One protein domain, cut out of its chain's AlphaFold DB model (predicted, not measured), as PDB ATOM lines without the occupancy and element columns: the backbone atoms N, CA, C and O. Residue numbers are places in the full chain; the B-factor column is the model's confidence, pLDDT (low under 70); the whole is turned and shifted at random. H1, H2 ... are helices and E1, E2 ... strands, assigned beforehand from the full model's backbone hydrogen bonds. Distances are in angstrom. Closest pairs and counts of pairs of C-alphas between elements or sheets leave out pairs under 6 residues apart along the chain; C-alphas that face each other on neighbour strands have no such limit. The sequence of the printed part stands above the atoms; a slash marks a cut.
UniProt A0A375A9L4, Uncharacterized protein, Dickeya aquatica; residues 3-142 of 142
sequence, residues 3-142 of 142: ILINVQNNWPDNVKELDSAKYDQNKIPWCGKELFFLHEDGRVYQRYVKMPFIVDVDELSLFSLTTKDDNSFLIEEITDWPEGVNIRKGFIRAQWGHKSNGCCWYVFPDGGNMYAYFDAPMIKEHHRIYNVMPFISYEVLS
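This is residues 3 to 142 of the 142 residues of an uncharacterized protein of Dickeya aquatica (UniProt A0A375A9L4). Eight strands make a small closed barrel, with H4 covering one end from outside and the short H2 near the opposite end. Two long links, residues 9 to 21 and 79 to 98, reach out from the barrel on opposite sides and give the longest axis. The 140 printed residues hold four named helices and eight named strands, in the order E1 H1 E2 E3 H2 E4 E5 H3 E6 E7 H4 E8, with a mixed sheet and mixed class. The whole is compact, with a radius of gyration of the C-alphas of 14.8 A and spans of 46 by 33 by 32 A.

E1, residues 3 to 8, begins with C-alpha 3 at (-2.670, -0.910, -49.689) and is 16.3 A long. H1 is residues 22 to 25, E2 33 to 38, 16.4 A, E3 44 to 50, 18.8 A, and H2 52 to 56. E4, residues 62 to 69, is 21.9 A long, and E5, residues 72 to 78, 19.4 A. H3 is residues 99 to 102, E6 103 to 107, 13.1 A, and E7 113 to 118, 14.9 A. H4, residues 121 to 130, is 14.3 A long, and E8, residues 135 to 141, 19.6 A, ends with C-alpha 141 at (-1.845, -3.855, -54.244).

Round the barrel run E1 E5 E4 E2 E3 E7 E6 E8 and back to E1. E1 and E5 are antiparallel, with N 3 and O 75 2.8 A apart, within hydrogen-bond range, as are the N and O atoms that follow. The hairpin E4 and E5 is antiparallel, N 66 to O 74 2.9 A. E4 and E2 are parallel, at 63 degrees, N 63 to O 36 2.8 A. The hairpin E2 and E3 has N 35 to O 47 at 2.8 A. E3 and E7 are antiparallel neighbours, N 50 to O 117 2.8 A, and the hairpin E6 and E7 has N 106 to O 114 at 2.9 A. E6 and E8 are parallel, N 136 to O 105 2.7 A, and E8 and E1 antiparallel, N 6 to O 137 2.9 A. H4, outside the barrel at a height of 9.0 A, is over E8 and runs slantwise to it at 34 degrees on the local plane. H3 touches H4, the closest C-alphas being those of Asn 101 and Lys 124, 5.4 A. H2 is on the barrel, outside it, at a height of 6.1 A; H1 is on it too, with C-alphas of Lys 22 and Met 114 closest, 6.5 A. In H4 every O i to N i+4 pair is within hydrogen-bond range; H2 has 0 of 1, but 2 of 2 O i to N i+3 pairs, and H1 and H3 are too short for an O i to N i+4 pair.

The C-alphas of Asp 13 and Gly 84, the two farthest apart, are 46.7 A apart. The printed part has no cut. The links E1 to H1 and E5 to H3 are long; in the latter, residues 92 to 93 pair parallel with residues 45 to 46 of E3. The mean pLDDT of the printed part is 86.6; residues 11, 16, 18, 20 and 95 to 100 are under 70.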
ATOM      1  N   ILE A   3      -1.682  -1.916 -49.277       96.25
ATOM      2  CA  ILE A   3      -2.670  -0.910 -49.689       96.25
ATOM      3  C   ILE A   3      -1.979   0.429 -49.938       96.25
ATOM      4  O   ILE A   3      -1.284   0.940 -49.061       96.25
ATOM      5  N   LEU A   4      -2.221   1.025 -51.104       96.00
ATOM      6  CA  LEU A   4      -1.916   2.428 -51.376       96.00
ATOM      7  C   LEU A   4      -3.113   3.291 -50.986       96.00
ATOM      8  O   LEU A   4      -4.226   3.044 -51.438       96.00
ATOM      9  N   ILE A   5      -2.875   4.316 -50.178       94.56
ATOM     10  CA  ILE A   5      -3.888   5.262 -49.723       94.56
ATOM     11  C   ILE A   5      -3.560   6.623 -50.312       94.56
ATOM     12  O   ILE A   5      -2.462   7.139 -50.113       94.56
ATOM     13  N   ASN A   6      -4.521   7.195 -51.031       93.00
ATOM     14  CA  ASN A   6      -4.405   8.512 -51.640       93.00
ATOM     15  C   ASN A   6      -5.255   9.504 -50.855       93.00
ATOM     16  O   ASN A   6      -6.396   9.204 -50.509       93.00
ATOM     17  N   VAL A   7      -4.702  10.683 -50.607       90.81
ATOM     18  CA  VAL A   7      -5.306  11.794 -49.875       90.81
ATOM     19  C   VAL A   7      -5.488  12.950 -50.849       90.81
ATOM     20  O   VAL A   7      -4.576  13.304 -51.589       90.81
ATOM     21  N   GLN A   8      -6.682  13.526 -50.884       86.94
ATOM     22  CA  GLN A   8      -7.022  14.622 -51.780       86.94
ATOM     23  C   GLN A   8      -7.743  15.734 -51.023       86.94
ATOM     24  O   GLN A   8      -8.521  15.479 -50.101       86.94
ATOM     25  N   ASN A   9      -7.516  16.968 -51.473       79.19
ATOM     26  CA  ASN A   9      -8.034  18.169 -50.813       79.19
ATOM     27  C   ASN A   9      -9.317  18.685 -51.477       79.19
ATOM     28  O   ASN A   9     -10.102  19.393 -50.853       79.19
ATOM     29  N   ASN A  10      -9.523  18.338 -52.749       77.19
ATOM     30  CA  ASN A  10     -10.680  18.739 -53.539       77.19
ATOM     31  C   ASN A  10     -11.579  17.529 -53.784       77.19
ATOM     32  O   ASN A  10     -11.083  16.409 -53.895       77.19
ATOM     33  N   TRP A  11     -12.885  17.771 -53.909       68.19
ATOM     34  CA  TRP A  11     -13.815  16.747 -54.373       68.19
ATOM     35  C   TRP A  11     -13.385  16.266 -55.764       68.19
ATOM     36  O   TRP A  11     -13.214  17.101 -56.654       68.19
ATOM     37  N   PRO A  12     -13.234  14.950 -55.977       70.50
ATOM     38  CA  PRO A  12     -13.177  14.410 -57.324       70.50
ATOM     39  C   PRO A  12     -14.430  14.814 -58.119       70.50
ATOM     40  O   PRO A  12     -15.540  14.803 -57.582       70.50
ATOM     41  N   ASP A  13     -14.272  15.117 -59.408       73.12
ATOM     42  CA  ASP A  13     -15.367  15.596 -60.273       73.12
ATOM     43  C   ASP A  13     -16.545  14.606 -60.382       73.12
ATOM     44  O   ASP A  13     -17.656  14.974 -60.760       73.12
ATOM     45  N   ASN A  14     -16.309  13.333 -60.062       70.44
ATOM     46  CA  ASN A  14     -17.277  12.245 -60.141       70.44
ATOM     47  C   ASN A  14     -17.953  11.900 -58.801       70.44
ATOM     48  O   ASN A  14     -18.663  10.889 -58.744       70.44
ATOM     49  N   VAL A  15     -17.731  12.669 -57.727       73.00
ATOM     50  CA  VAL A  15     -18.328  12.334 -56.427       73.00
ATOM     51  C   VAL A  15     -19.823  12.635 -56.397       73.00
ATOM     52  O   VAL A  15     -20.279  13.735 -56.697       73.00
ATOM     53  N   LYS A  16     -20.593  11.616 -56.012       68.38
ATOM     54  CA  LYS A  16     -22.036  11.685 -55.761       68.38
ATOM     55  C   LYS A  16     -22.302  12.181 -54.337       68.38
ATOM     56  O   LYS A  16     -21.397  12.183 -53.507       68.38
ATOM     57  N   GLU A  17     -23.540  12.579 -54.039       70.00
ATOM     58  CA  GLU A  17     -23.944  12.936 -52.671       70.00
ATOM     59  C   GLU A  17     -23.602  11.828 -51.657       70.00
ATOM     60  O   GLU A  17     -23.487  10.650 -52.008       70.00
ATOM     61  N   LEU A  18     -23.417  12.227 -50.395       68.06
ATOM     62  CA  LEU A  18     -23.127  11.320 -49.287       68.06
ATOM     63  C   LEU A  18     -24.155  10.187 -49.226       68.06
ATOM     64  O   LEU A  18     -25.342  10.432 -49.022       68.06
ATOM     65  N   ASP A  19     -23.677   8.947 -49.308       72.12
ATOM     66  CA  ASP A  19     -24.521   7.761 -49.215       72.12
ATOM     67  C   ASP A  19     -24.222   7.012 -47.914       72.12
ATOM     68  O   ASP A  19     -23.354   6.139 -47.828       72.12
ATOM     69  N   SER A  20     -24.969   7.357 -46.864       66.94
ATOM     70  CA  SER A  20     -24.842   6.699 -45.563       66.94
ATOM     71  C   SER A  20     -25.170   5.201 -45.603       66.94
ATOM     72  O   SER A  20     -24.762   4.488 -44.690       66.94
ATOM     73  N   ALA A  21     -25.855   4.693 -46.635       71.56
ATOM     74  CA  ALA A  21     -26.146   3.263 -46.768       71.56
ATOM     75  C   ALA A  21     -24.918   2.439 -47.201       71.56
ATOM     76  O   ALA A  21     -24.944   1.205 -47.148       71.56
ATOM     77  N   LYS A  22     -23.810   3.093 -47.584       78.69
ATOM     78  CA  LYS A  22     -22.578   2.413 -48.007       78.69
ATOM     79  C   LYS A  22     -21.953   1.544 -46.920       78.69
ATOM     80  O   LYS A  22     -21.330   0.541 -47.267       78.69
ATOM     81  N   TYR A  23     -22.128   1.877 -45.638       75.81
ATOM     82  CA  TYR A  23     -21.618   1.043 -44.543       75.81
ATOM     83  C   TYR A  23     -22.210  -0.364 -44.581       75.81
ATOM     84  O   TYR A  23     -21.463  -1.341 -44.592       75.81
ATOM     85  N   ASP A  24     -23.539  -0.456 -44.649       78.19
ATOM     86  CA  ASP A  24     -24.257  -1.729 -44.600       78.19
ATOM     87  C   ASP A  24     -24.006  -2.547 -45.872       78.19
ATOM     88  O   ASP A  24     -23.725  -3.743 -45.796       78.19
ATOM     89  N   GLN A  25     -24.008  -1.892 -47.041       83.69
ATOM     90  CA  GLN A  25     -23.713  -2.535 -48.329       83.69
ATOM     91  C   GLN A  25     -22.323  -3.186 -48.352       83.69
ATOM     92  O   GLN A  25     -22.167  -4.290 -48.872       83.69
ATOM     93  N   ASN A  26     -21.323  -2.521 -47.765       83.75
ATOM     94  CA  ASN A  26     -19.941  -3.003 -47.722       83.75
ATOM     95  C   ASN A  26     -19.606  -3.771 -46.433       83.75
ATOM     96  O   ASN A  26     -18.451  -4.129 -46.228       83.75
ATOM     97  N   LYS A  27     -20.594  -4.029 -45.561       88.25
ATOM     98  CA  LYS A  27     -20.423  -4.737 -44.277       88.25
ATOM     99  C   LYS A  27     -19.342  -4.126 -43.375       88.25
ATOM    100  O   LYS A  27     -18.682  -4.831 -42.613       88.25
ATOM    101  N   ILE A  28     -19.156  -2.811 -43.450       85.94
ATOM    102  CA  ILE A  28     -18.138  -2.105 -42.671       85.94
ATOM    103  C   ILE A  28     -18.640  -1.984 -41.227       85.94
ATOM    104  O   ILE A  28     -19.730  -1.447 -41.012       85.94
ATOM    105  N   PRO A  29     -17.873  -2.430 -40.215       83.69
ATOM    106  CA  PRO A  29     -18.329  -2.387 -38.834       83.69
ATOM    107  C   PRO A  29     -18.552  -0.945 -38.362       83.69
ATOM    108  O   PRO A  29     -17.717  -0.056 -38.552       83.69
ATOM    109  N   TRP A  30     -19.678  -0.718 -37.680       79.62
ATOM    110  CA  TRP A  30     -20.049   0.596 -37.144       79.62
ATOM    111  C   TRP A  30     -18.988   1.182 -36.207       79.62
ATOM    112  O   TRP A  30     -18.719   2.387 -36.264       79.62
ATOM    113  N   CYS A  31     -18.373   0.317 -35.401       82.06
ATOM    114  CA  CYS A  31     -17.375   0.656 -34.392       82.06
ATOM    115  C   CYS A  31     -15.925   0.531 -34.882       82.06
ATOM    116  O   CYS A  31     -15.048   0.543 -34.036       82.06
ATOM    117  N   GLY A  32     -15.643   0.412 -36.188       89.19
ATOM    118  CA  GLY A  32     -14.258   0.315 -36.678       89.19
ATOM    119  C   GLY A  32     -13.461  -0.858 -36.078       89.19
ATOM    120  O   GLY A  32     -14.053  -1.818 -35.588       89.19
ATOM    121  N   LYS A  33     -12.126  -0.786 -36.145       92.06
ATOM    122  CA  LYS A  33     -11.173  -1.707 -35.495       92.06
ATOM    123  C   LYS A  33      -9.985  -0.933 -34.926       92.06
ATOM    124  O   LYS A  33      -9.586   0.091 -35.489       92.06
ATOM    125  N   GLU A  34      -9.394  -1.428 -33.843       92.12
ATOM    126  CA  GLU A  34      -8.075  -0.973 -33.394       92.12
ATOM    127  C   GLU A  34      -6.967  -1.748 -34.119       92.12
ATOM    128  O   GLU A  34      -6.944  -2.975 -34.097       92.12
ATOM    129  N   LEU A  35      -6.037  -1.032 -34.750       94.44
ATOM    130  CA  LEU A  35      -4.900  -1.581 -35.496       94.44
ATOM    131  C   LEU A  35      -3.588  -0.942 -35.023       94.44
ATOM    132  O   LEU A  35      -3.587   0.121 -34.391       94.44
ATOM    133  N   PHE A  36      -2.460  -1.571 -35.349       95.81
ATOM    134  CA  PHE A  36      -1.126  -1.050 -35.063       95.81
ATOM    135  C   PHE A  36      -0.408  -0.637 -36.340       95.81
ATOM    136  O   PHE A  36      -0.448  -1.346 -37.339       95.81
ATOM    137  N   PHE A  37       0.295   0.491 -36.282       95.19
ATOM    138  CA  PHE A  37       1.069   1.024 -37.398       95.19
ATOM    139  C   PHE A  37       2.514   1.266 -36.967       95.19
ATOM    140  O   PHE A  37       2.761   2.063 -36.061       95.19
ATOM    141  N   LEU A  38       3.467   0.586 -37.601       96.25
ATOM    142  CA  LEU A  38       4.893   0.884 -37.540       96.25
ATOM    143  C   LEU A  38       5.187   2.040 -38.495       96.25
ATOM    144  O   LEU A  38       5.024   1.905 -39.705       96.25
ATOM    145  N   HIS A  39       5.598   3.175 -37.942       93.06
ATOM    146  CA  HIS A  39       5.940   4.364 -38.714       93.06
ATOM    147  C   HIS A  39       7.428   4.372 -39.092       93.06
ATOM    148  O   HIS A  39       8.242   3.660 -38.504       93.06
ATOM    149  N   GLU A  40       7.791   5.247 -40.031       91.38
ATOM    150  CA  GLU A  40       9.172   5.454 -40.499       91.38
ATOM    151  C   GLU A  40      10.147   5.881 -39.387       91.38
ATOM    152  O   GLU A  40      11.352   5.683 -39.505       91.38
ATOM    153  N   ASP A  41       9.640   6.415 -38.273       92.06
ATOM    154  CA  ASP A  41      10.437   6.741 -37.085       92.06
ATOM    155  C   ASP A  41      10.779   5.519 -36.206       92.06
ATOM    156  O   ASP A  41      11.369   5.669 -35.133       92.06
ATOM    157  N   GLY A  42      10.392   4.314 -36.637       93.62
ATOM    158  CA  GLY A  42      10.635   3.049 -35.947       93.62
ATOM    159  C   GLY A  42       9.684   2.770 -34.782       93.62
ATOM    160  O   GLY A  42       9.850   1.768 -34.087       93.62
ATOM    161  N   ARG A  43       8.687   3.629 -34.536       94.56
ATOM    162  CA  ARG A  43       7.746   3.476 -33.420       94.56
ATOM    163  C   ARG A  43       6.428   2.888 -33.893       94.56
ATOM    164  O   ARG A  43       5.935   3.180 -34.982       94.56
ATOM    165  N   VAL A  44       5.830   2.072 -33.027       95.75
ATOM    166  CA  VAL A  44       4.514   1.480 -33.268       95.75
ATOM    167  C   VAL A  44       3.442   2.299 -32.578       95.75
ATOM    168  O   VAL A  44       3.553   2.647 -31.401       95.75
ATOM    169  N   TYR A  45       2.373   2.556 -33.308       92.69
ATOM    170  CA  TYR A  45       1.262   3.379 -32.890       92.69
ATOM    171  C   TYR A  45      -0.041   2.592 -32.944       92.69
ATOM    172  O   TYR A  45      -0.411   2.075 -33.993       92.69
ATOM    173  N   GLN A  46      -0.767   2.540 -31.828       92.81
ATOM    174  CA  GLN A  46      -2.124   1.990 -31.813       92.81
ATOM    175  C   GLN A  46      -3.103   3.053 -32.313       92.81
ATOM    176  O   GLN A  46      -3.067   4.197 -31.832       92.81
ATOM    177  N   ARG A  47      -3.963   2.692 -33.267       89.38
ATOM    178  CA  ARG A  47      -4.906   3.595 -33.932       89.38
ATOM    179  C   ARG A  47      -6.263   2.944 -34.129       89.38
ATOM    180  O   ARG A  47      -6.360   1.772 -34.465       89.38
ATOM    181  N   TYR A  48      -7.303   3.752 -33.978       89.00
ATOM    182  CA  TYR A  48      -8.652   3.386 -34.375       89.00
ATOM    183  C   TYR A  48      -8.840   3.668 -35.869       89.00
ATOM    184  O   TYR A  48      -8.482   4.750 -36.345       89.00
ATOM    185  N   VAL A  49      -9.408   2.709 -36.599       90.69
ATOM    186  CA  VAL A  49      -9.639   2.799 -38.042       90.69
ATOM    187  C   VAL A  49     -11.069   2.388 -38.375       90.69
ATOM    188  O   VAL A  49     -11.550   1.334 -37.969       90.69
ATOM    189  N   LYS A  50     -11.750   3.221 -39.157       90.62
ATOM    190  CA  LYS A  50     -13.061   2.968 -39.755       90.62
ATOM    191  C   LYS A  50     -12.982   3.256 -41.255       90.62
ATOM    192  O   LYS A  50     -13.369   4.330 -41.707       90.62
ATOM    193  N   MET A  51     -12.445   2.292 -41.995       91.94
ATOM    194  CA  MET A  51     -12.234   2.310 -43.446       91.94
ATOM    195  C   MET A  51     -12.697   0.970 -44.038       91.94
ATOM    196  O   MET A  51     -12.647  -0.020 -43.316       91.94
ATOM    197  N   PRO A  52     -13.106   0.880 -45.315       92.44
ATOM    198  CA  PRO A  52     -13.625  -0.376 -45.862       92.44
ATOM    199  C   PRO A  52     -12.659  -1.567 -45.796       92.44
ATOM    200  O   PRO A  52     -13.100  -2.673 -45.506       92.44
ATOM    201  N   PHE A  53     -11.349  -1.348 -45.956       92.62
ATOM    202  CA  PHE A  53     -10.361  -2.434 -45.919       92.62
ATOM    203  C   PHE A  53     -10.341  -3.210 -44.591       92.62
ATOM    204  O   PHE A  53      -9.876  -4.342 -44.551       92.62
ATOM    205  N   ILE A  54     -10.856  -2.631 -43.497       93.56
ATOM    206  CA  ILE A  54     -10.863  -3.298 -42.188       93.56
ATOM    207  C   ILE A  54     -11.787  -4.522 -42.155       93.56
ATOM    208  O   ILE A  54     -11.735  -5.285 -41.194       93.56
ATOM    209  N   VAL A  55     -12.664  -4.696 -43.149       93.12
ATOM    210  CA  VAL A  55     -13.514  -5.891 -43.270       93.12
ATOM    211  C   VAL A  55     -12.653  -7.150 -43.381       93.12
ATOM    212  O   VAL A  55     -12.970  -8.149 -42.741       93.12
ATOM    213  N   ASP A  56     -11.521  -7.052 -44.078       93.38
ATOM    214  CA  ASP A  56     -10.643  -8.175 -44.418       93.38
ATOM    215  C   ASP A  56      -9.394  -8.268 -43.519       93.38
ATOM    216  O   ASP A  56      -8.442  -8.971 -43.845       93.38
ATOM    217  N   VAL A  57      -9.368  -7.533 -42.402       93.75
ATOM    218  CA  VAL A  57      -8.204  -7.420 -41.504       93.75
ATOM    219  C   VAL A  57      -8.599  -7.770 -40.079       93.75
ATOM    220  O   VAL A  57      -9.601  -7.257 -39.581       93.75
ATOM    221  N   ASP A  58      -7.814  -8.584 -39.383       94.94
ATOM    222  CA  ASP A  58      -8.068  -8.896 -37.977       94.94
ATOM    223  C   ASP A  58      -7.835  -7.683 -37.060       94.94
ATOM    224  O   ASP A  58      -7.008  -6.803 -37.310       94.94
ATOM    225  N   GLU A  59      -8.606  -7.600 -35.974       94.38
ATOM    226  CA  GLU A  59      -8.360  -6.576 -34.958       94.38
ATOM    227  C   GLU A  59      -6.985  -6.810 -34.315       94.38
ATOM    228  O   GLU A  59      -6.577  -7.951 -34.107       94.38
ATOM    229  N   LEU A  60      -6.274  -5.730 -33.981       95.12
ATOM    230  CA  LEU A  60      -4.913  -5.753 -33.435       95.12
ATOM    231  C   LEU A  60      -3.816  -6.230 -34.412       95.12
ATOM    232  O   LEU A  60      -2.682  -6.441 -33.972       95.12
ATOM    233  N   SER A  61      -4.098  -6.333 -35.717       96.88
ATOM    234  CA  SER A  61      -3.064  -6.544 -36.740       96.88
ATOM    235  C   SER A  61      -2.068  -5.378 -36.819       96.88
ATOM    236  O   SER A  61      -2.402  -4.221 -36.534       96.88
ATOM    237  N   LEU A  62      -0.833  -5.694 -37.224       97.69
ATOM    238  CA  LEU A  62       0.265  -4.746 -37.408       97.69
ATOM    239  C   LEU A  62       0.474  -4.440 -38.894       97.69
ATOM    240  O   LEU A  62       0.568  -5.339 -39.723       97.69
ATOM    241  N   PHE A  63       0.610  -3.158 -39.210       97.44
ATOM    242  CA  PHE A  63       0.932  -2.652 -40.536       97.44
ATOM    243  C   PHE A  63       2.197  -1.800 -40.469       97.44
ATOM    244  O   PHE A  63       2.364  -1.019 -39.540       97.44
ATOM    245  N   SER A  64       3.075  -1.890 -41.459       96.75
ATOM    246  CA  SER A  64       4.012  -0.807 -41.751       96.75
ATOM    247  C   SER A  64       3.264   0.342 -42.426       96.75
ATOM    248  O   SER A  64       2.284   0.110 -43.133       96.75
ATOM    249  N   LEU A  65       3.696   1.577 -42.182       95.06
ATOM    250  CA  LEU A  65       3.180   2.789 -42.809       95.06
ATOM    251  C   LEU A  65       4.361   3.565 -43.387       95.06
ATOM    252  O   LEU A  65       5.237   3.997 -42.641       95.06
ATOM    253  N   THR A  66       4.381   3.728 -44.708       93.75
ATOM    254  CA  THR A  66       5.460   4.404 -45.447       93.75
ATOM    255  C   THR A  66       4.891   5.548 -46.273       93.75
ATOM    256  O   THR A  66       3.899   5.368 -46.982       93.75
ATOM    257  N   THR A  67       5.516   6.718 -46.209       91.75
ATOM    258  CA  THR A  67       5.137   7.869 -47.034       91.75
ATOM    259  C   THR A  67       5.619   7.629 -48.461       91.75
ATOM    260  O   THR A  67       6.776   7.276 -48.675       91.75
ATOM    261  N   LYS A  68       4.744   7.799 -49.456       91.81
ATOM    262  CA  LYS A  68       5.117   7.641 -50.869       91.81
ATOM    263  C   LYS A  68       5.347   8.994 -51.535       91.81
ATOM    264  O   LYS A  68       6.332   9.161 -52.249       91.81
ATOM    265  N   ASP A  69       4.458   9.944 -51.276       89.56
ATOM    266  CA  ASP A  69       4.554  11.340 -51.699       89.56
ATOM    267  C   ASP A  69       3.698  12.229 -50.774       89.56
ATOM    268  O   ASP A  69       3.155  11.753 -49.775       89.56
ATOM    269  N   ASP A  70       3.578  13.518 -51.100       84.31
ATOM    270  CA  ASP A  70       2.850  14.508 -50.292       84.31
ATOM    271  C   ASP A  70       1.354  14.189 -50.114       84.31
ATOM    272  O   ASP A  70       0.716  14.710 -49.198       84.31
ATOM    273  N   ASN A  71       0.790  13.345 -50.980       88.44
ATOM    274  CA  ASN A  71      -0.634  13.030 -51.038       88.44
ATOM    275  C   ASN A  71      -0.906  11.526 -50.963       88.44
ATOM    276  O   ASN A  71      -2.045  11.102 -51.158       88.44
ATOM    277  N   SER A  72       0.100  10.688 -50.720       91.88
ATOM    278  CA  SER A  72      -0.119   9.251 -50.670       91.88
ATOM    279  C   SER A  72       0.837   8.520 -49.742       91.88
ATOM    280  O   SER A  72       2.006   8.871 -49.557       91.88
ATOM    281  N   PHE A  73       0.322   7.453 -49.145       93.19
ATOM    282  CA  PHE A  73       1.087   6.578 -48.275       93.19
ATOM    283  C   PHE A  73       0.680   5.128 -48.476       93.19
ATOM    284  O   PHE A  73      -0.436   4.806 -48.880       93.19
ATOM    285  N   LEU A  74       1.623   4.246 -48.195       95.81
ATOM    286  CA  LEU A  74       1.457   2.813 -48.281       95.81
ATOM    287  C   LEU A  74       1.263   2.252 -46.876       95.81
ATOM    288  O   LEU A  74       2.017   2.603 -45.967       95.81
ATOM    289  N   ILE A  75       0.300   1.346 -46.718       96.12
ATOM    290  CA  ILE A  75       0.251   0.451 -45.567       96.12
ATOM    291  C   ILE A  75       0.427  -0.995 -46.012       96.12
ATOM    292  O   ILE A  75      -0.127  -1.420 -47.024       96.12
ATOM    293  N   GLU A  76       1.202  -1.759 -45.260       97.19
ATOM    294  CA  GLU A  76       1.456  -3.166 -45.557       97.19
ATOM    295  C   GLU A  76       1.427  -3.967 -44.269       97.19
ATOM    296  O   GLU A  76       2.167  -3.670 -43.338       97.19
ATOM    297  N   GLU A  77       0.545  -4.952 -44.203       97.19
ATOM    298  CA  GLU A  77       0.433  -5.862 -43.075       97.19
ATOM    299  C   GLU A  77       1.732  -6.647 -42.914       97.19
ATOM    300  O   GLU A  77       2.217  -7.265 -43.864       97.19
ATOM    301  N   ILE A  78       2.270  -6.625 -41.703       97.44
ATOM    302  CA  ILE A  78       3.505  -7.305 -41.330       97.44
ATOM    303  C   ILE A  78       3.262  -8.127 -40.067       97.44
ATOM    304  O   ILE A  78       2.456  -7.767 -39.209       97.44
ATOM    305  N   THR A  79       3.980  -9.236 -39.932       95.88
ATOM    306  CA  THR A  79       3.873 -10.121 -38.761       95.88
ATOM    307  C   THR A  79       4.974  -9.880 -37.738       95.88
ATOM    308  O   THR A  79       4.790 -10.164 -36.553       95.88
ATOM    309  N   ASP A  80       6.109  -9.347 -38.186       96.19
ATOM    310  CA  ASP A  80       7.288  -9.163 -37.354       96.19
ATOM    311  C   ASP A  80       7.198  -7.842 -36.594       96.19
ATOM    312  O   ASP A  80       7.216  -6.748 -37.162       96.19
ATOM    313  N   TRP A  81       7.091  -7.955 -35.273       96.88
ATOM    314  CA  TRP A  81       7.067  -6.805 -34.380       96.88
ATOM    315  C   TRP A  81       8.487  -6.290 -34.116       96.88
ATOM    316  O   TRP A  81       9.403  -7.100 -33.948       96.88
ATOM    317  N   PRO A  82       8.684  -4.963 -33.991       96.75
ATOM    318  CA  PRO A  82       9.952  -4.411 -33.528       96.75
ATOM    319  C   PRO A  82      10.345  -4.943 -32.146       96.75
ATOM    320  O   PRO A  82       9.490  -5.250 -31.308       96.75
ATOM    321  N   GLU A  83      11.649  -5.005 -31.879       96.31
ATOM    322  CA  GLU A  83      12.171  -5.489 -30.601       96.31
ATOM    323  C   GLU A  83      11.560  -4.725 -29.413       96.31
ATOM    324  O   GLU A  83      11.480  -3.498 -29.392       96.31
ATOM    325  N   GLY A  84      11.100  -5.469 -28.404       96.00
ATOM    326  CA  GLY A  84      10.488  -4.898 -27.202       96.00
ATOM    327  C   GLY A  84       9.036  -4.427 -27.365       96.00
ATOM    328  O   GLY A  84       8.427  -4.026 -26.367       96.00
ATOM    329  N   VAL A  85       8.455  -4.531 -28.564       97.12
ATOM    330  CA  VAL A  85       7.074  -4.131 -28.866       97.12
ATOM    331  C   VAL A  85       6.201  -5.354 -29.152       97.12
ATOM    332  O   VAL A  85       6.636  -6.318 -29.771       97.12
ATOM    333  N   ASN A  86       4.959  -5.347 -28.671       95.69
ATOM    334  CA  ASN A  86       3.924  -6.317 -29.041       95.69
ATOM    335  C   ASN A  86       2.525  -5.752 -28.751       95.69
ATOM    336  O   ASN A  86       2.392  -4.668 -28.186       95.69
ATOM    337  N   ILE A  87       1.481  -6.536 -29.030       94.56
ATOM    338  CA  ILE A  87       0.075  -6.159 -28.790       94.56
ATOM    339  C   ILE A  87      -0.238  -5.707 -27.348       94.56
ATOM    340  O   ILE A  87      -1.261  -5.070 -27.114       94.56
ATOM    341  N   ARG A  88       0.607  -6.027 -26.354       94.62
ATOM    342  CA  ARG A  88       0.402  -5.670 -24.939       94.62
ATOM    343  C   ARG A  88       1.243  -4.482 -24.466       94.62
ATOM    344  O   ARG A  88       0.860  -3.864 -23.474       94.62
ATOM    345  N   LYS A  89       2.388  -4.176 -25.093       95.69
ATOM    346  CA  LYS A  89       3.324  -3.140 -24.606       95.69
ATOM    347  C   LYS A  89       4.287  -2.618 -25.677       95.69
ATOM    348  O   LYS A  89       4.470  -3.235 -26.717       95.69
ATOM    349  N   GLY A  90       4.952  -1.505 -25.367       94.88
ATOM    350  CA  GLY A  90       6.023  -0.927 -26.193       94.88
ATOM    351  C   GLY A  90       5.536  -0.034 -27.338       94.88
ATOM    352  O   GLY A  90       6.350   0.584 -28.010       94.88
ATOM    353  N   PHE A  91       4.222   0.071 -27.541       95.00
ATOM    354  CA  PHE A  91       3.610   0.952 -28.534       95.00
ATOM    355  C   PHE A  91       3.099   2.253 -27.907       95.00
ATOM    356  O   PHE A  91       2.808   2.339 -26.710       95.00
ATOM    357  N   ILE A  92       2.926   3.267 -28.748       92.38
ATOM    358  CA  ILE A  92       2.338   4.551 -28.389       92.38
ATOM    359  C   ILE A  92       0.837   4.492 -28.653       92.38
ATOM    360  O   ILE A  92       0.378   4.388 -29.794       92.38
ATOM    361  N   ARG A  93       0.051   4.607 -27.585       86.88
ATOM    362  CA  ARG A  93      -1.397   4.783 -27.698       86.88
ATOM    363  C   ARG A  93      -1.695   6.133 -28.328       86.88
ATOM    364  O   ARG A  93      -1.091   7.136 -27.944       86.88
ATOM    365  N   ALA A  94      -2.633   6.173 -29.272       71.75
ATOM    366  CA  ALA A  94      -3.223   7.444 -29.657       71.75
ATOM    367  C   ALA A  94      -3.749   8.125 -28.388       71.75
ATOM    368  O   ALA A  94      -4.518   7.529 -27.627       71.75
ATOM    369  N   GLN A  95      -3.322   9.364 -28.135       66.00
ATOM    370  CA  GLN A  95      -4.073  10.200 -27.214       66.00
ATOM    371  C   GLN A  95      -5.448  10.362 -27.851       66.00
ATOM    372  O   GLN A  95      -5.536  10.798 -29.000       66.00
ATOM    373  N   TRP A  96      -6.500   9.955 -27.144       52.41
ATOM    374  CA  TRP A  96      -7.884  10.173 -27.551       52.41
ATOM    375  C   TRP A  96      -8.150  11.686 -27.547       52.41
ATOM    376  O   TRP A  96      -8.702  12.238 -26.602       52.41
ATOM    377  N   GLY A  97      -7.658  12.381 -28.569       48.03
ATOM    378  CA  GLY A  97      -7.689  13.828 -28.712       48.03
ATOM    379  C   GLY A  97      -8.531  14.178 -29.924       48.03
ATOM    380  O   GLY A  97      -8.119  13.883 -31.038       48.03
ATOM    381  N   HIS A  98      -9.706  14.756 -29.657       49.84
ATOM    382  CA  HIS A  98     -10.733  15.220 -30.595       49.84
ATOM    383  C   HIS A  98     -10.933  14.344 -31.839       49.84
ATOM    384  O   HIS A  98     -10.154  14.374 -32.789       49.84
ATOM    385  N   LYS A  99     -12.078  13.648 -31.870       53.16
ATOM    386  CA  LYS A  99     -12.547  12.825 -32.996       53.16
ATOM    387  C   LYS A  99     -12.399  13.496 -34.372       53.16
ATOM    388  O   LYS A  99     -12.379  12.764 -35.338       53.16
ATOM    389  N   SER A 100     -12.267  14.820 -34.485       60.81
ATOM    390  CA  SER A 100     -12.056  15.538 -35.751       60.81
ATOM    391  C   SER A 100     -10.733  15.232 -36.466       60.81
ATOM    392  O   SER A 100     -10.701  15.257 -37.690       60.81
ATOM    393  N   ASN A 101      -9.645  14.931 -35.748       70.06
ATOM    394  CA  ASN A 101      -8.296  14.939 -36.343       70.06
ATOM    395  C   ASN A 101      -7.993  13.736 -37.253       70.06
ATOM    396  O   ASN A 101      -7.077  13.800 -38.068       70.06
ATOM    397  N   GLY A 102      -8.737  12.639 -37.099       79.69
ATOM    398  CA  GLY A 102      -8.659  11.459 -37.965       79.69
ATOM    399  C   GLY A 102      -9.846  11.324 -38.918       79.69
ATOM    400  O   GLY A 102      -9.936  10.320 -39.616       79.69
ATOM    401  N   CYS A 103     -10.784  12.280 -38.935       87.62
ATOM    402  CA  CYS A 103     -11.942  12.221 -39.825       87.62
ATOM    403  C   CYS A 103     -11.533  12.368 -41.281       87.62
ATOM    404  O   CYS A 103     -10.728  13.234 -41.617       87.62
ATOM    405  N   CYS A 104     -12.168  11.606 -42.152       89.62
ATOM    406  CA  CYS A 104     -11.983  11.713 -43.588       89.62
ATOM    407  C   CYS A 104     -13.257  11.288 -44.316       89.62
ATOM    408  O   CYS A 104     -14.139  10.650 -43.739       89.62
ATOM    409  N   TRP A 105     -13.352  11.637 -45.592       89.75
ATOM    410  CA  TRP A 105     -14.349  11.079 -46.496       89.75
ATOM    411  C   TRP A 105     -13.700   9.971 -47.308       89.75
ATOM    412  O   TRP A 105     -12.752  10.235 -48.037       89.75
ATOM    413  N   TYR A 106     -14.199   8.742 -47.210       90.81
ATOM    414  CA  TYR A 106     -13.777   7.696 -48.132       90.81
ATOM    415  C   TYR A 106     -14.609   7.759 -49.412       90.81
ATOM    416  O   TYR A 106     -15.840   7.763 -49.336       90.81
ATOM    417  N   VAL A 107     -13.947   7.777 -50.569       90.62
ATOM    418  CA  VAL A 107     -14.578   7.782 -51.893       90.62
ATOM    419  C   VAL A 107     -14.425   6.402 -52.531       90.62
ATOM    420  O   VAL A 107     -13.317   5.906 -52.731       90.62
ATOM    421  N   PHE A 108     -15.557   5.781 -52.855       87.81
ATOM    422  CA  PHE A 108     -15.623   4.494 -53.538       87.81
ATOM    423  C   PHE A 108     -15.343   4.645 -55.043       87.81
ATOM    424  O   PHE A 108     -15.615   5.702 -55.618       87.81
ATOM    425  N   PRO A 109     -14.901   3.571 -55.728       85.88
ATOM    426  CA  PRO A 109     -14.684   3.594 -57.178       85.88
ATOM    427  C   PRO A 109     -15.920   3.984 -58.009       85.88
ATOM    428  O   PRO A 109     -15.784   4.527 -59.101       85.88
ATOM    429  N   ASP A 110     -17.131   3.735 -57.501       85.06
ATOM    430  CA  ASP A 110     -18.398   4.077 -58.166       85.06
ATOM    431  C   ASP A 110     -18.835   5.547 -57.974       85.06
ATOM    432  O   ASP A 110     -19.933   5.936 -58.400       85.06
ATOM    433  N   GLY A 111     -17.990   6.354 -57.320       84.25
ATOM    434  CA  GLY A 111     -18.226   7.760 -56.988       84.25
ATOM    435  C   GLY A 111     -19.070   7.977 -55.730       84.25
ATOM    436  O   GLY A 111     -19.267   9.120 -55.325       84.25
ATOM    437  N   GLY A 112     -19.585   6.914 -55.099       86.56
ATOM    438  CA  GLY A 112     -20.206   7.023 -53.783       86.56
ATOM    439  C   GLY A 112     -19.177   7.409 -52.722       86.56
ATOM    440  O   GLY A 112     -17.977   7.205 -52.901       86.56
ATOM    441  N   ASN A 113     -19.628   7.943 -51.591       87.88
ATOM    442  CA  ASN A 113     -18.734   8.269 -50.486       87.88
ATOM    443  C   ASN A 113     -19.357   7.942 -49.127       87.88
ATOM    444  O   ASN A 113     -20.570   7.772 -49.006       87.88
ATOM    445  N   MET A 114     -18.504   7.834 -48.113       88.69
ATOM    446  CA  MET A 114     -18.909   7.625 -46.729       88.69
ATOM    447  C   MET A 114     -17.996   8.378 -45.772       88.69
ATOM    448  O   MET A 114     -16.817   8.602 -46.047       88.69
ATOM    449  N   TYR A 115     -18.527   8.693 -44.595       87.94
ATOM    450  CA  TYR A 115     -17.702   9.187 -43.505       87.94
ATOM    451  C   TYR A 115     -16.758   8.079 -43.030       87.94
ATOM    452  O   TYR A 115     -17.161   6.937 -42.817       87.94
ATOM    453  N   ALA A 116     -15.495   8.394 -42.836       89.06
ATOM    454  CA  ALA A 116     -14.488   7.442 -42.428       89.06
ATOM    455  C   ALA A 116     -13.630   8.031 -41.313       89.06
ATOM    456  O   ALA A 116     -13.686   9.222 -40.987       89.06
ATOM    457  N   TYR A 117     -12.866   7.156 -40.675       89.56
ATOM    458  CA  TYR A 117     -11.902   7.579 -39.679       89.56
ATOM    459  C   TYR A 117     -10.601   6.834 -39.888       89.56
ATOM    460  O   TYR A 117     -10.572   5.604 -39.867       89.56
ATOM    461  N   PHE A 118      -9.517   7.576 -40.041       88.44
ATOM    462  CA  PHE A 118      -8.188   7.013 -40.064       88.44
ATOM    463  C   PHE A 118      -7.188   7.978 -39.433       88.44
ATOM    464  O   PHE A 118      -6.801   8.991 -40.012       88.44
ATOM    465  N   ASP A 119      -6.765   7.647 -38.216       80.50
ATOM    466  CA  ASP A 119      -5.809   8.436 -37.443       80.50
ATOM    467  C   ASP A 119      -4.351   8.211 -37.911       80.50
ATOM    468  O   ASP A 119      -3.507   7.662 -37.196       80.50
ATOM    469  N   ALA A 120      -4.067   8.636 -39.145       80.19
ATOM    470  CA  ALA A 120      -2.736   8.650 -39.748       80.19
ATOM    471  C   ALA A 120      -2.129  10.074 -39.739       80.19
ATOM    472  O   ALA A 120      -2.873  11.055 -39.852       80.19
ATOM    473  N   PRO A 121      -0.789  10.231 -39.634       78.38
ATOM    474  CA  PRO A 121      -0.138  11.546 -39.595       78.38
ATOM    475  C   PRO A 121      -0.500  12.451 -40.772       78.38
ATOM    476  O   PRO A 121      -0.767  13.628 -40.567       78.38
ATOM    477  N   MET A 122      -0.576  11.893 -41.981       79.94
ATOM    478  CA  MET A 122      -0.899  12.651 -43.190       79.94
ATOM    479  C   MET A 122      -2.318  13.232 -43.157       79.94
ATOM    480  O   MET A 122      -2.534  14.359 -43.587       79.94
ATOM    481  N   ILE A 123      -3.277  12.511 -42.566       84.00
ATOM    482  CA  ILE A 123      -4.651  13.001 -42.383       84.00
ATOM    483  C   ILE A 123      -4.664  14.170 -41.402       84.00
ATOM    484  O   ILE A 123      -5.257  15.209 -41.691       84.00
ATOM    485  N   LYS A 124      -3.942  14.051 -40.283       81.12
ATOM    486  CA  LYS A 124      -3.793  15.150 -39.317       81.12
ATOM    487  C   LYS A 124      -3.136  16.379 -39.929       81.12
ATOM    488  O   LYS A 124      -3.575  17.496 -39.669       81.12
ATOM    489  N   GLU A 125      -2.092  16.174 -40.722       81.50
ATOM    490  CA  GLU A 125      -1.364  17.262 -41.363       81.50
ATOM    491  C   GLU A 125      -2.225  17.963 -42.417       81.50
ATOM    492  O   GLU A 125      -2.283  19.190 -42.448       81.50
ATOM    493  N   HIS A 126      -2.998  17.202 -43.194       83.88
ATOM    494  CA  HIS A 126      -3.993  17.763 -44.099       83.88
ATOM    495  C   HIS A 126      -5.009  18.643 -43.356       83.88
ATOM    496  O   HIS A 126      -5.237  19.789 -43.743       83.88
ATOM    497  N   HIS A 127      -5.596  18.143 -42.261       81.38
ATOM    498  CA  HIS A 127      -6.496  18.935 -41.409       81.38
ATOM    499  C   HIS A 127      -5.835  20.227 -40.928       81.38
ATOM    500  O   HIS A 127      -6.453  21.287 -40.967       81.38
ATOM    501  N   ARG A 128      -4.567  20.151 -40.508       83.06
ATOM    502  CA  ARG A 128      -3.797  21.300 -40.024       83.06
ATOM    503  C   ARG A 128      -3.583  22.361 -41.108       83.06
ATOM    504  O   ARG A 128      -3.637  23.547 -40.796       83.06
ATOM    505  N   ILE A 129      -3.309  21.951 -42.347       84.06
ATOM    506  CA  ILE A 129      -2.992  22.860 -43.460       84.06
ATOM    507  C   ILE A 129      -4.263  23.481 -44.054       84.06
ATOM    508  O   ILE A 129      -4.302  24.690 -44.272       84.06
ATOM    509  N   TYR A 130      -5.292  22.671 -44.312       82.56
ATOM    510  CA  TYR A 130      -6.457  23.089 -45.102       82.56
ATOM    511  C   TYR A 130      -7.708  23.380 -44.269       82.56
ATOM    512  O   TYR A 130      -8.670  23.935 -44.794       82.56
ATOM    513  N   ASN A 131      -7.713  23.023 -42.978       82.81
ATOM    514  CA  ASN A 131      -8.850  23.192 -42.068       82.81
ATOM    515  C   ASN A 131     -10.159  22.544 -42.581       82.81
ATOM    516  O   ASN A 131     -11.259  23.012 -42.285       82.81
ATOM    517  N   VAL A 132     -10.040  21.466 -43.364       83.12
ATOM    518  CA  VAL A 132     -11.152  20.661 -43.891       83.12
ATOM    519  C   VAL A 132     -10.810  19.169 -43.846       83.12
ATOM    520  O   VAL A 132      -9.635  18.789 -43.839       83.12
ATOM    521  N   MET A 133     -11.842  18.316 -43.845       86.12
ATOM    522  CA  MET A 133     -11.671  16.862 -43.937       86.12
ATOM    523  C   MET A 133     -11.096  16.463 -45.303       86.12
ATOM    524  O   MET A 133     -11.672  16.864 -46.315       86.12
ATOM    525  N   PRO A 134     -10.028  15.646 -45.348       88.75
ATOM    526  CA  PRO A 134      -9.529  15.104 -46.603       88.75
ATOM    527  C   PRO A 134     -10.478  14.066 -47.198       88.75
ATOM    528  O   PRO A 134     -11.183  13.347 -46.475       88.75
ATOM    529  N   PHE A 135     -10.397  13.927 -48.517       89.25
ATOM    530  CA  PHE A 135     -10.929  12.792 -49.257       89.25
ATOM    531  C   PHE A 135      -9.858  11.718 -49.360       89.25
ATOM    532  O   PHE A 135      -8.693  12.012 -49.615       89.25
ATOM    533  N   ILE A 136     -10.255  10.472 -49.151       91.94
ATOM    534  CA  ILE A 136      -9.370   9.323 -49.215       91.94
ATOM    535  C   ILE A 136      -9.949   8.299 -50.177       91.94
ATOM    536  O   ILE A 136     -11.125   7.950 -50.099       91.94
ATOM    537  N   SER A 137      -9.097   7.754 -51.030       92.56
ATOM    538  CA  SER A 137      -9.342   6.491 -51.721       92.56
ATOM    539  C   SER A 137      -8.218   5.519 -51.390       92.56
ATOM    540  O   SER A 137      -7.152   5.920 -50.911       92.56
ATOM    541  N   TYR A 138      -8.447   4.229 -51.615       93.69
ATOM    542  CA  TYR A 138      -7.377   3.253 -51.507       93.69
ATOM    543  C   TYR A 138      -7.427   2.233 -52.636       93.69
ATOM    544  O   TYR A 138      -8.483   1.957 -53.205       93.69
ATOM    545  N   GLU A 139      -6.268   1.658 -52.918       94.56
ATOM    546  CA  GLU A 139      -6.072   0.559 -53.850       94.56
ATOM    547  C   GLU A 139      -5.360  -0.577 -53.115       94.56
ATOM    548  O   GLU A 139      -4.330  -0.354 -52.475       94.56
ATOM    549  N   VAL A 140      -5.909  -1.791 -53.182       94.31
ATOM    550  CA  VAL A 140      -5.217  -2.986 -52.683       94.31
ATOM    551  C   VAL A 140      -4.212  -3.415 -53.743       94.31
ATOM    552  O   VAL A 140      -4.592  -3.703 -54.874       94.31
ATOM    553  N   LEU A 141      -2.938  -3.450 -53.371       94.31
ATOM    554  CA  LEU A 141      -1.845  -3.855 -54.244       94.31
ATOM    555  C   LEU A 141      -1.624  -5.367 -54.106       94.31
ATOM    556  O   LEU A 141      -1.532  -5.879 -52.986       94.31
ATOM    557  N   SER A 142      -1.569  -6.060 -55.247       77.00
ATOM    558  CA  SER A 142      -1.267  -7.496 -55.360       77.00
ATOM    559  C   SER A 142       0.201  -7.815 -55.123       77.00
ATOM    560  O   SER A 142       1.033  -7.030 -55.635       77.00
TER     561      SER A 142